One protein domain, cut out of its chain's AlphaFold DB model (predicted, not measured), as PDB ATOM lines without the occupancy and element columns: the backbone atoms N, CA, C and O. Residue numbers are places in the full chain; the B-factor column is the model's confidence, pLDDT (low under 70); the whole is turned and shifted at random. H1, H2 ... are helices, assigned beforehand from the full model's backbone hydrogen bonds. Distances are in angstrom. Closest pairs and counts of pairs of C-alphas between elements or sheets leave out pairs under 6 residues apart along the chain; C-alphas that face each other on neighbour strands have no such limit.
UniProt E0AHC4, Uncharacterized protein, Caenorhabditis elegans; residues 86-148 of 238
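This is residues 86 to 148 of the 238 residues of an uncharacterized protein of Caenorhabditis elegans (UniProt E0AHC4). A short helix, H1, slants across the first half of one very long helix, H3, and tiny H2 makes the turn between them; together they form a small head. The far half of H3, residues 127 to 148, sticks out as a free arm and makes most of the length. The printed part has 63 residues with three named helices in the order H1, H2, H3 and no named strand: all helix. It is extended, with a radius of gyration of the C-alphas of 18.0 A and spans of 58 by 18 by 17 A.

Begin at H1, residues 86 to 98, and look on to H3, residues 109 to 148, which touches it with residues 115 to 125 alone. Their closest C-alphas, of Ala 87 and Leu 122, are 6.2 A apart. The two run opposite ways at a steep tilt of 54 degrees. At its other end, H1 only just touches H2, residues 101 to 105, with 3 pairs of C-alphas within 8 A, and only at the corner by their link. Residues 97 to 98 alone of H1 take part, and the closest C-alphas, of Leu 97 and Asn 103, are 6.1 A apart. H2 and H3 are close but not clearly touching: the C-alphas of Leu 104 and Leu 112, their closest, are 7.3 A apart. In H1, H2 and H3 every O i to N i+4 pair is within hydrogen-bond range.

Find C-alpha 86 at (195.648, 175.551, 188.780); from there H1 runs 18.3 A to Val 98. H2 goes from Pro 101 to Gln 105. H3 starts at C-alpha 109, (189.019, 198.832, 189.078), and runs 57.8 A to C-alpha 148 at (192.891, 148.673, 217.441).

The C-alphas farthest apart, of Ser 108 and Asn 148, are 58.7 A apart. Without the free stretch, 41 residues span 27 by 18 by 13 A. Both links are tight, the printed part has no cut, and no printed residue has a pLDDT under 70.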
ATOM      1  N   ASP A  86     195.791 174.193 189.321       78.31
ATOM      2  CA  ASP A  86     195.648 175.551 188.780       78.31
ATOM      3  C   ASP A  86     195.281 176.551 189.901       78.31
ATOM      4  O   ASP A  86     195.728 177.697 189.904       78.31
ATOM      5  N   ALA A  87     194.571 176.068 190.928       81.19
ATOM      6  CA  ALA A  87     194.297 176.777 192.171       81.19
ATOM      7  C   ALA A  87     195.567 177.152 192.966       81.19
ATOM      8  O   ALA A  87     195.683 178.302 193.376       81.19
ATOM      9  N   ASP A  88     196.553 176.265 193.128       84.94
ATOM     10  CA  ASP A  88     197.800 176.565 193.856       84.94
ATOM     11  C   ASP A  88     198.679 177.599 193.140       84.94
ATOM     12  O   ASP A  88     199.304 178.449 193.780       84.94
ATOM     13  N   ILE A  89     198.721 177.554 191.805       86.50
ATOM     14  CA  ILE A  89     199.443 178.554 191.003       86.50
ATOM     15  C   ILE A  89     198.763 179.916 191.161       86.50
ATOM     16  O   ILE A  89     199.436 180.912 191.441       86.50
ATOM     17  N   LYS A  90     197.427 179.943 191.055       86.19
ATOM     18  CA  LYS A  90     196.611 181.146 191.261       86.19
ATOM     19  C   LYS A  90     196.709 181.688 192.685       86.19
ATOM     20  O   LYS A  90     196.762 182.905 192.859       86.19
ATOM     21  N   LEU A  91     196.807 180.817 193.693       88.50
ATOM     22  CA  LEU A  91     197.022 181.218 195.083       88.50
ATOM     23  C   LEU A  91     198.345 181.955 195.227       88.50
ATOM     24  O   LEU A  91     198.366 183.063 195.754       88.50
ATOM     25  N   ARG A  92     199.436 181.374 194.720       88.75
ATOM     26  CA  ARG A  92     200.768 181.987 194.802       88.75
ATOM     27  C   ARG A  92     200.814 183.338 194.094       88.75
ATOM     28  O   ARG A  92     201.396 184.280 194.628       88.75
ATOM     29  N   SER A  93     200.179 183.460 192.926       86.62
ATOM     30  CA  SER A  93     200.101 184.745 192.224       86.62
ATOM     31  C   SER A  93     199.248 185.773 192.967       86.62
ATOM     32  O   SER A  93     199.658 186.925 193.081       86.62
ATOM     33  N   ALA A  94     198.094 185.371 193.509       86.38
ATOM     34  CA  ALA A  94     197.234 186.263 194.284       86.38
ATOM     35  C   ALA A  94     197.930 186.718 195.576       86.38
ATOM     36  O   ALA A  94     197.910 187.902 195.898       86.38
ATOM     37  N   GLN A  95     198.620 185.811 196.271       87.38
ATOM     38  CA  GLN A  95     199.423 186.127 197.452       87.38
ATOM     39  C   GLN A  95     200.507 187.154 197.126       87.38
ATOM     40  O   GLN A  95     200.577 188.174 197.799       87.38
ATOM     41  N   ALA A  96     201.281 186.957 196.054       86.75
ATOM     42  CA  ALA A  96     202.322 187.903 195.648       86.75
ATOM     43  C   ALA A  96     201.782 189.322 195.375       86.75
ATOM     44  O   ALA A  96     202.458 190.309 195.671       86.75
ATOM     45  N   LEU A  97     200.563 189.431 194.838       84.44
ATOM     46  CA  LEU A  97     199.901 190.715 194.601       84.44
ATOM     47  C   LEU A  97     199.417 191.367 195.902       84.44
ATOM     48  O   LEU A  97     199.580 192.572 196.067       84.44
ATOM     49  N   VAL A  98     198.853 190.583 196.822       83.62
ATOM     50  CA  VAL A  98     198.267 191.079 198.078       83.62
ATOM     51  C   VAL A  98     199.331 191.352 199.155       83.62
ATOM     52  O   VAL A  98     199.081 192.136 200.065       83.62
ATOM     53  N   SER A  99     200.540 190.787 199.034       85.88
ATOM     54  CA  SER A  99     201.653 191.016 199.971       85.88
ATOM     55  C   SER A  99     202.089 192.481 200.094       85.88
ATOM     56  O   SER A  99     202.642 192.853 201.125       85.88
ATOM     57  N   ASN A 100     201.856 193.312 199.070       86.12
ATOM     58  CA  ASN A 100     202.125 194.750 199.113       86.12
ATOM     59  C   ASN A 100     200.858 195.541 198.752       86.12
ATOM     60  O   ASN A 100     200.350 195.393 197.640       86.12
ATOM     61  N   PRO A 101     200.360 196.423 199.635       81.50
ATOM     62  CA  PRO A 101     199.124 197.163 199.392       81.50
ATOM     63  C   PRO A 101     199.231 198.153 198.221       81.50
ATOM     64  O   PRO A 101     198.222 198.428 197.573       81.50
ATOM     65  N   ASP A 102     200.433 198.645 197.905       87.38
ATOM     66  CA  ASP A 102     200.666 199.563 196.782       87.38
ATOM     67  C   ASP A 102     200.390 198.895 195.426       87.38
ATOM     68  O   ASP A 102     199.787 199.509 194.545       87.38
ATOM     69  N   ASN A 103     200.688 197.595 195.294       86.44
ATOM     70  CA  ASN A 103     200.375 196.819 194.089       86.44
ATOM     71  C   ASN A 103     198.872 196.816 193.792       86.44
ATOM     72  O   ASN A 103     198.466 196.810 192.633       86.44
ATOM     73  N   LEU A 104     198.033 196.819 194.833       86.12
ATOM     74  CA  LEU A 104     196.580 196.853 194.685       86.12
ATOM     75  C   LEU A 104     196.079 198.246 194.282       86.12
ATOM     76  O   LEU A 104     195.082 198.336 193.568       86.12
ATOM     77  N   GLN A 105     196.761 199.320 194.701       87.75
ATOM     78  CA  GLN A 105     196.413 200.699 194.334       87.75
ATOM     79  C   GLN A 105     196.740 201.020 192.870       87.75
ATOM     80  O   GLN A 105     196.048 201.825 192.247       87.75
ATOM     81  N   GLU A 106     197.764 200.375 192.308       88.94
ATOM     82  CA  GLU A 106     198.155 200.531 190.902       88.94
ATOM     83  C   GLU A 106     197.251 199.753 189.926       88.94
ATOM     84  O   GLU A 106     197.269 199.995 188.712       88.94
ATOM     85  N   LEU A 107     196.437 198.817 190.425       88.75
ATOM     86  CA  LEU A 107     195.519 198.043 189.597       88.75
ATOM     87  C   LEU A 107     194.277 198.861 189.213       88.75
ATOM     88  O   LEU A 107     193.709 199.626 189.988       88.75
ATOM     89  N   SER A 108     193.796 198.654 187.985       94.00
ATOM     90  CA  SER A 108     192.526 199.233 187.544       94.00
ATOM     91  C   SER A 108     191.349 198.592 188.280       94.00
ATOM     92  O   SER A 108     191.382 197.402 188.586       94.00
ATOM     93  N   TYR A 109     190.251 199.336 188.450       92.94
ATOM     94  CA  TYR A 109     189.019 198.832 189.078       92.94
ATOM     95  C   TYR A 109     188.574 197.464 188.530       92.94
ATOM     96  O   TYR A 109     188.266 196.555 189.293       92.94
ATOM     97  N   SER A 110     188.622 197.278 187.207       94.12
ATOM     98  CA  SER A 110     188.303 195.999 186.561       94.12
ATOM     99  C   SER A 110     189.201 194.841 187.009       94.12
ATOM    100  O   SER A 110     188.704 193.738 187.208       94.12
ATOM    101  N   LYS A 111     190.506 195.078 187.193       91.75
ATOM    102  CA  LYS A 111     191.460 194.058 187.642       91.75
ATOM    103  C   LYS A 111     191.269 193.716 189.116       91.75
ATOM    104  O   LYS A 111     191.378 192.545 189.456       91.75
ATOM    105  N   LEU A 112     190.942 194.698 189.966       91.69
ATOM    106  CA  LEU A 112     190.589 194.424 191.365       91.69
ATOM    107  C   LEU A 112     189.350 193.532 191.451       91.69
ATOM    108  O   LEU A 112     189.358 192.560 192.194       91.69
ATOM    109  N   VAL A 113     188.307 193.829 190.668       93.88
ATOM    110  CA  VAL A 113     187.082 193.016 190.645       93.88
ATOM    111  C   VAL A 113     187.384 191.577 190.216       93.88
ATOM    112  O   VAL A 113     186.909 190.644 190.862       93.88
ATOM    113  N   THR A 114     188.206 191.384 189.180       92.00
ATOM    114  CA  THR A 114     188.640 190.043 188.760       92.00
ATOM    115  C   THR A 114     189.431 189.332 189.855       92.00
ATOM    116  O   THR A 114     189.116 188.189 190.167       92.00
ATOM    117  N   LEU A 115     190.403 190.004 190.481       90.81
ATOM    118  CA  LEU A 115     191.207 189.422 191.559       90.81
ATOM    119  C   LEU A 115     190.335 189.016 192.755       90.81
ATOM    120  O   LEU A 115     190.505 187.925 193.289       90.81
ATOM    121  N   CYS A 116     189.362 189.847 193.147       91.06
ATOM    122  CA  CYS A 116     188.402 189.495 194.193       91.06
ATOM    123  C   CYS A 116     187.597 188.240 193.827       91.06
ATOM    124  O   CYS A 116     187.482 187.336 194.652       91.06
ATOM    125  N   ALA A 117     187.092 188.145 192.594       92.94
ATOM    126  CA  ALA A 117     186.357 186.966 192.135       92.94
ATOM    127  C   ALA A 117     187.238 185.701 192.097       92.94
ATOM    128  O   ALA A 117     186.787 184.619 192.472       92.94
ATOM    129  N   GLU A 118     188.502 185.830 191.685       90.81
ATOM    130  CA  GLU A 118     189.478 184.736 191.711       90.81
ATOM    131  C   GLU A 118     189.776 184.278 193.143       90.81
ATOM    132  O   GLU A 118     189.774 183.076 193.409       90.81
ATOM    133  N   MET A 119     189.961 185.213 194.080       91.00
ATOM    134  CA  MET A 119     190.152 184.903 195.499       91.00
ATOM    135  C   MET A 119     188.921 184.216 196.103       91.00
ATOM    136  O   MET A 119     189.070 183.230 196.820       91.00
ATOM    137  N   GLU A 120     187.707 184.678 195.791       94.19
ATOM    138  CA  GLU A 120     186.471 184.022 196.234       94.19
ATOM    139  C   GLU A 120     186.354 182.592 195.696       94.19
ATOM    140  O   GLU A 120     185.993 181.679 196.442       94.19
ATOM    141  N   GLN A 121     186.678 182.377 194.419       92.38
ATOM    142  CA  GLN A 121     186.666 181.044 193.821       92.38
ATOM    143  C   GLN A 121     187.700 180.131 194.480       92.38
ATOM    144  O   GLN A 121     187.415 178.970 194.769       92.38
ATOM    145  N   LEU A 122     188.886 180.661 194.750       92.56
ATOM    146  CA  LEU A 122     189.965 179.930 195.385       92.56
ATOM    147  C   LEU A 122     189.615 179.525 196.822       92.56
ATOM    148  O   LEU A 122     189.828 178.377 197.206       92.56
ATOM    149  N   ILE A 123     188.998 180.434 197.584       93.69
ATOM    150  CA  ILE A 123     188.461 180.142 198.918       93.69
ATOM    151  C   ILE A 123     187.447 178.993 198.850       93.69
ATOM    152  O   ILE A 123     187.500 178.092 199.683       93.69
ATOM    153  N   ARG A 124     186.541 178.986 197.862       95.06
ATOM    154  CA  ARG A 124     185.563 177.894 197.701       95.06
ATOM    155  C   ARG A 124     186.243 176.552 197.445       95.06
ATOM    156  O   ARG A 124     185.920 175.594 198.136       95.06
ATOM    157  N   VAL A 125     187.198 176.508 196.515       91.81
ATOM    158  CA  VAL A 125     187.933 175.279 196.166       91.81
ATOM    159  C   VAL A 125     188.714 174.739 197.366       91.81
ATOM    160  O   VAL A 125     188.644 173.546 197.651       91.81
ATOM    161  N   TYR A 126     189.417 175.597 198.114       93.06
ATOM    162  CA  TYR A 126     190.140 175.148 199.306       93.06
ATOM    163  C   TYR A 126     189.212 174.708 200.435       93.06
ATOM    164  O   TYR A 126     189.529 173.742 201.121       93.06
ATOM    165  N   ASN A 127     188.070 175.372 200.626       96.19
ATOM    166  CA  ASN A 127     187.091 174.944 201.624       96.19
ATOM    167  C   ASN A 127     186.487 173.577 201.278       96.19
ATOM    168  O   ASN A 127     186.316 172.758 202.173       96.19
ATOM    169  N   GLU A 128     186.185 173.319 200.003       94.81
ATOM    170  CA  GLU A 128     185.713 172.011 199.532       94.81
ATOM    171  C   GLU A 128     186.777 170.930 199.754       94.81
ATOM    172  O   GLU A 128     186.515 169.943 200.436       94.81
ATOM    173  N   SER A 129     188.014 171.182 199.313       93.62
ATOM    174  CA  SER A 129     189.138 170.267 199.544       93.62
ATOM    175  C   SER A 129     189.394 170.013 201.034       93.62
ATOM    176  O   SER A 129     189.704 168.888 201.414       93.62
ATOM    177  N   LEU A 130     189.242 171.027 201.891       96.31
ATOM    178  CA  LEU A 130     189.373 170.866 203.337       96.31
ATOM    179  C   LEU A 130     188.282 169.952 203.905       96.31
ATOM    180  O   LEU A 130     188.576 169.128 204.765       96.31
ATOM    181  N   VAL A 131     187.034 170.098 203.455       97.75
ATOM    182  CA  VAL A 131     185.930 169.230 203.889       97.75
ATOM    183  C   VAL A 131     186.196 167.779 203.486       97.75
ATOM    184  O   VAL A 131     186.041 166.894 204.328       97.75
ATOM    185  N   ASP A 132     186.653 167.543 202.257       96.06
ATOM    186  CA  ASP A 132     186.978 166.198 201.769       96.06
ATOM    187  C   ASP A 132     188.131 165.561 202.555       96.06
ATOM    188  O   ASP A 132     188.030 164.413 202.988       96.06
ATOM    189  N   GLU A 133     189.204 166.315 202.815       97.06
ATOM    190  CA  GLU A 133     190.338 165.839 203.617       97.06
ATOM    191  C   GLU A 133     189.944 165.557 205.074       97.06
ATOM    192  O   GLU A 133     190.399 164.577 205.664       97.06
ATOM    193  N   LEU A 134     189.064 166.372 205.668       97.75
ATOM    194  CA  LEU A 134     188.538 166.113 207.013       97.75
ATOM    195  C   LEU A 134     187.685 164.841 207.050       97.75
ATOM    196  O   LEU A 134     187.854 164.032 207.961       97.75
ATOM    197  N   ALA A 135     186.819 164.634 206.058       97.88
ATOM    198  CA  ALA A 135     186.030 163.412 205.947       97.88
ATOM    199  C   ALA A 135     186.927 162.179 205.742       97.88
ATOM    200  O   ALA A 135     186.729 161.154 206.396       97.88
ATOM    201  N   HIS A 136     187.956 162.289 204.895       97.25
ATOM    202  CA  HIS A 136     188.921 161.215 204.675       97.25
ATOM    203  C   HIS A 136     189.727 160.893 205.940       97.25
ATOM    204  O   HIS A 136     189.927 159.722 206.267       97.25
ATOM    205  N   ARG A 137     190.147 161.915 206.694       97.94
ATOM    206  CA  ARG A 137     190.803 161.729 207.992       97.94
ATOM    207  C   ARG A 137     189.900 160.974 208.968       97.94
ATOM    208  O   ARG A 137     190.373 160.042 209.609       97.94
ATOM    209  N   ASP A 138     188.627 161.350 209.069       98.12
ATOM    210  CA  ASP A 138     187.684 160.704 209.985       98.12
ATOM    211  C   ASP A 138     187.443 159.224 209.603       98.12
ATOM    212  O   ASP A 138     187.366 158.363 210.484       98.12
ATOM    213  N   GLU A 139     187.414 158.896 208.305       96.81
ATOM    214  CA  GLU A 139     187.377 157.510 207.804       96.81
ATOM    215  C   GLU A 139     188.624 156.718 208.252       96.81
ATOM    216  O   GLU A 139     188.513 155.609 208.783       96.81
ATOM    217  N   LEU A 140     189.820 157.300 208.101       96.81
ATOM    218  CA  LEU A 140     191.077 156.673 208.524       96.81
ATOM    219  C   LEU A 140     191.157 156.484 210.046       96.81
ATOM    220  O   LEU A 140     191.631 155.444 210.519       96.81
ATOM    221  N   ASP A 141     190.688 157.464 210.819       97.50
ATOM    222  CA  ASP A 141     190.629 157.373 212.278       97.50
ATOM    223  C   ASP A 141     189.662 156.268 212.723       97.50
ATOM    224  O   ASP A 141     190.013 155.463 213.594       97.50
ATOM    225  N   TYR A 142     188.504 156.145 212.065       96.94
ATOM    226  CA  TYR A 142     187.574 155.039 212.290       96.94
ATOM    227  C   TYR A 142     188.215 153.677 211.980       96.94
ATOM    228  O   TYR A 142     188.146 152.758 212.804       96.94
ATOM    229  N   GLU A 143     188.889 153.526 210.834       96.06
ATOM    230  CA  GLU A 143     189.584 152.279 210.497       96.06
ATOM    231  C   GLU A 143     190.644 151.907 211.537       96.06
ATOM    232  O   GLU A 143     190.775 150.737 211.921       96.06
ATOM    233  N   LYS A 144     191.420 152.897 211.982       96.94
ATOM    234  CA  LYS A 144     192.463 152.723 212.990       96.94
ATOM    235  C   LYS A 144     191.863 152.297 214.325       96.94
ATOM    236  O   LYS A 144     192.367 151.351 214.935       96.94
ATOM    237  N   GLU A 145     190.794 152.948 214.780       97.31
ATOM    238  CA  GLU A 145     190.099 152.577 216.015       97.31
ATOM    239  C   GLU A 145     189.509 151.165 215.922       97.31
ATOM    240  O   GLU A 145     189.680 150.358 216.838       97.31
ATOM    241  N   MET A 146     188.892 150.821 214.792       96.88
ATOM    242  CA  MET A 146     188.358 149.487 214.534       96.88
ATOM    243  C   MET A 146     189.464 148.417 214.576       96.88
ATOM    244  O   MET A 146     189.333 147.428 215.304       96.88
ATOM    245  N   LYS A 147     190.588 148.623 213.872       96.31
ATOM    246  CA  LYS A 147     191.754 147.717 213.893       96.31
ATOM    247  C   LYS A 147     192.335 147.585 215.307       96.31
ATOM    248  O   LYS A 147     192.595 146.469 215.760       96.31
ATOM    249  N   ASN A 148     192.453 148.689 216.044       97.69
ATOM    250  CA  ASN A 148     192.891 148.673 217.441       97.69
ATOM    251  C   ASN A 148     191.918 147.894 218.337       97.69
ATOM    252  O   ASN A 148     192.357 147.073 219.140       97.69
TER     253      ASN A 148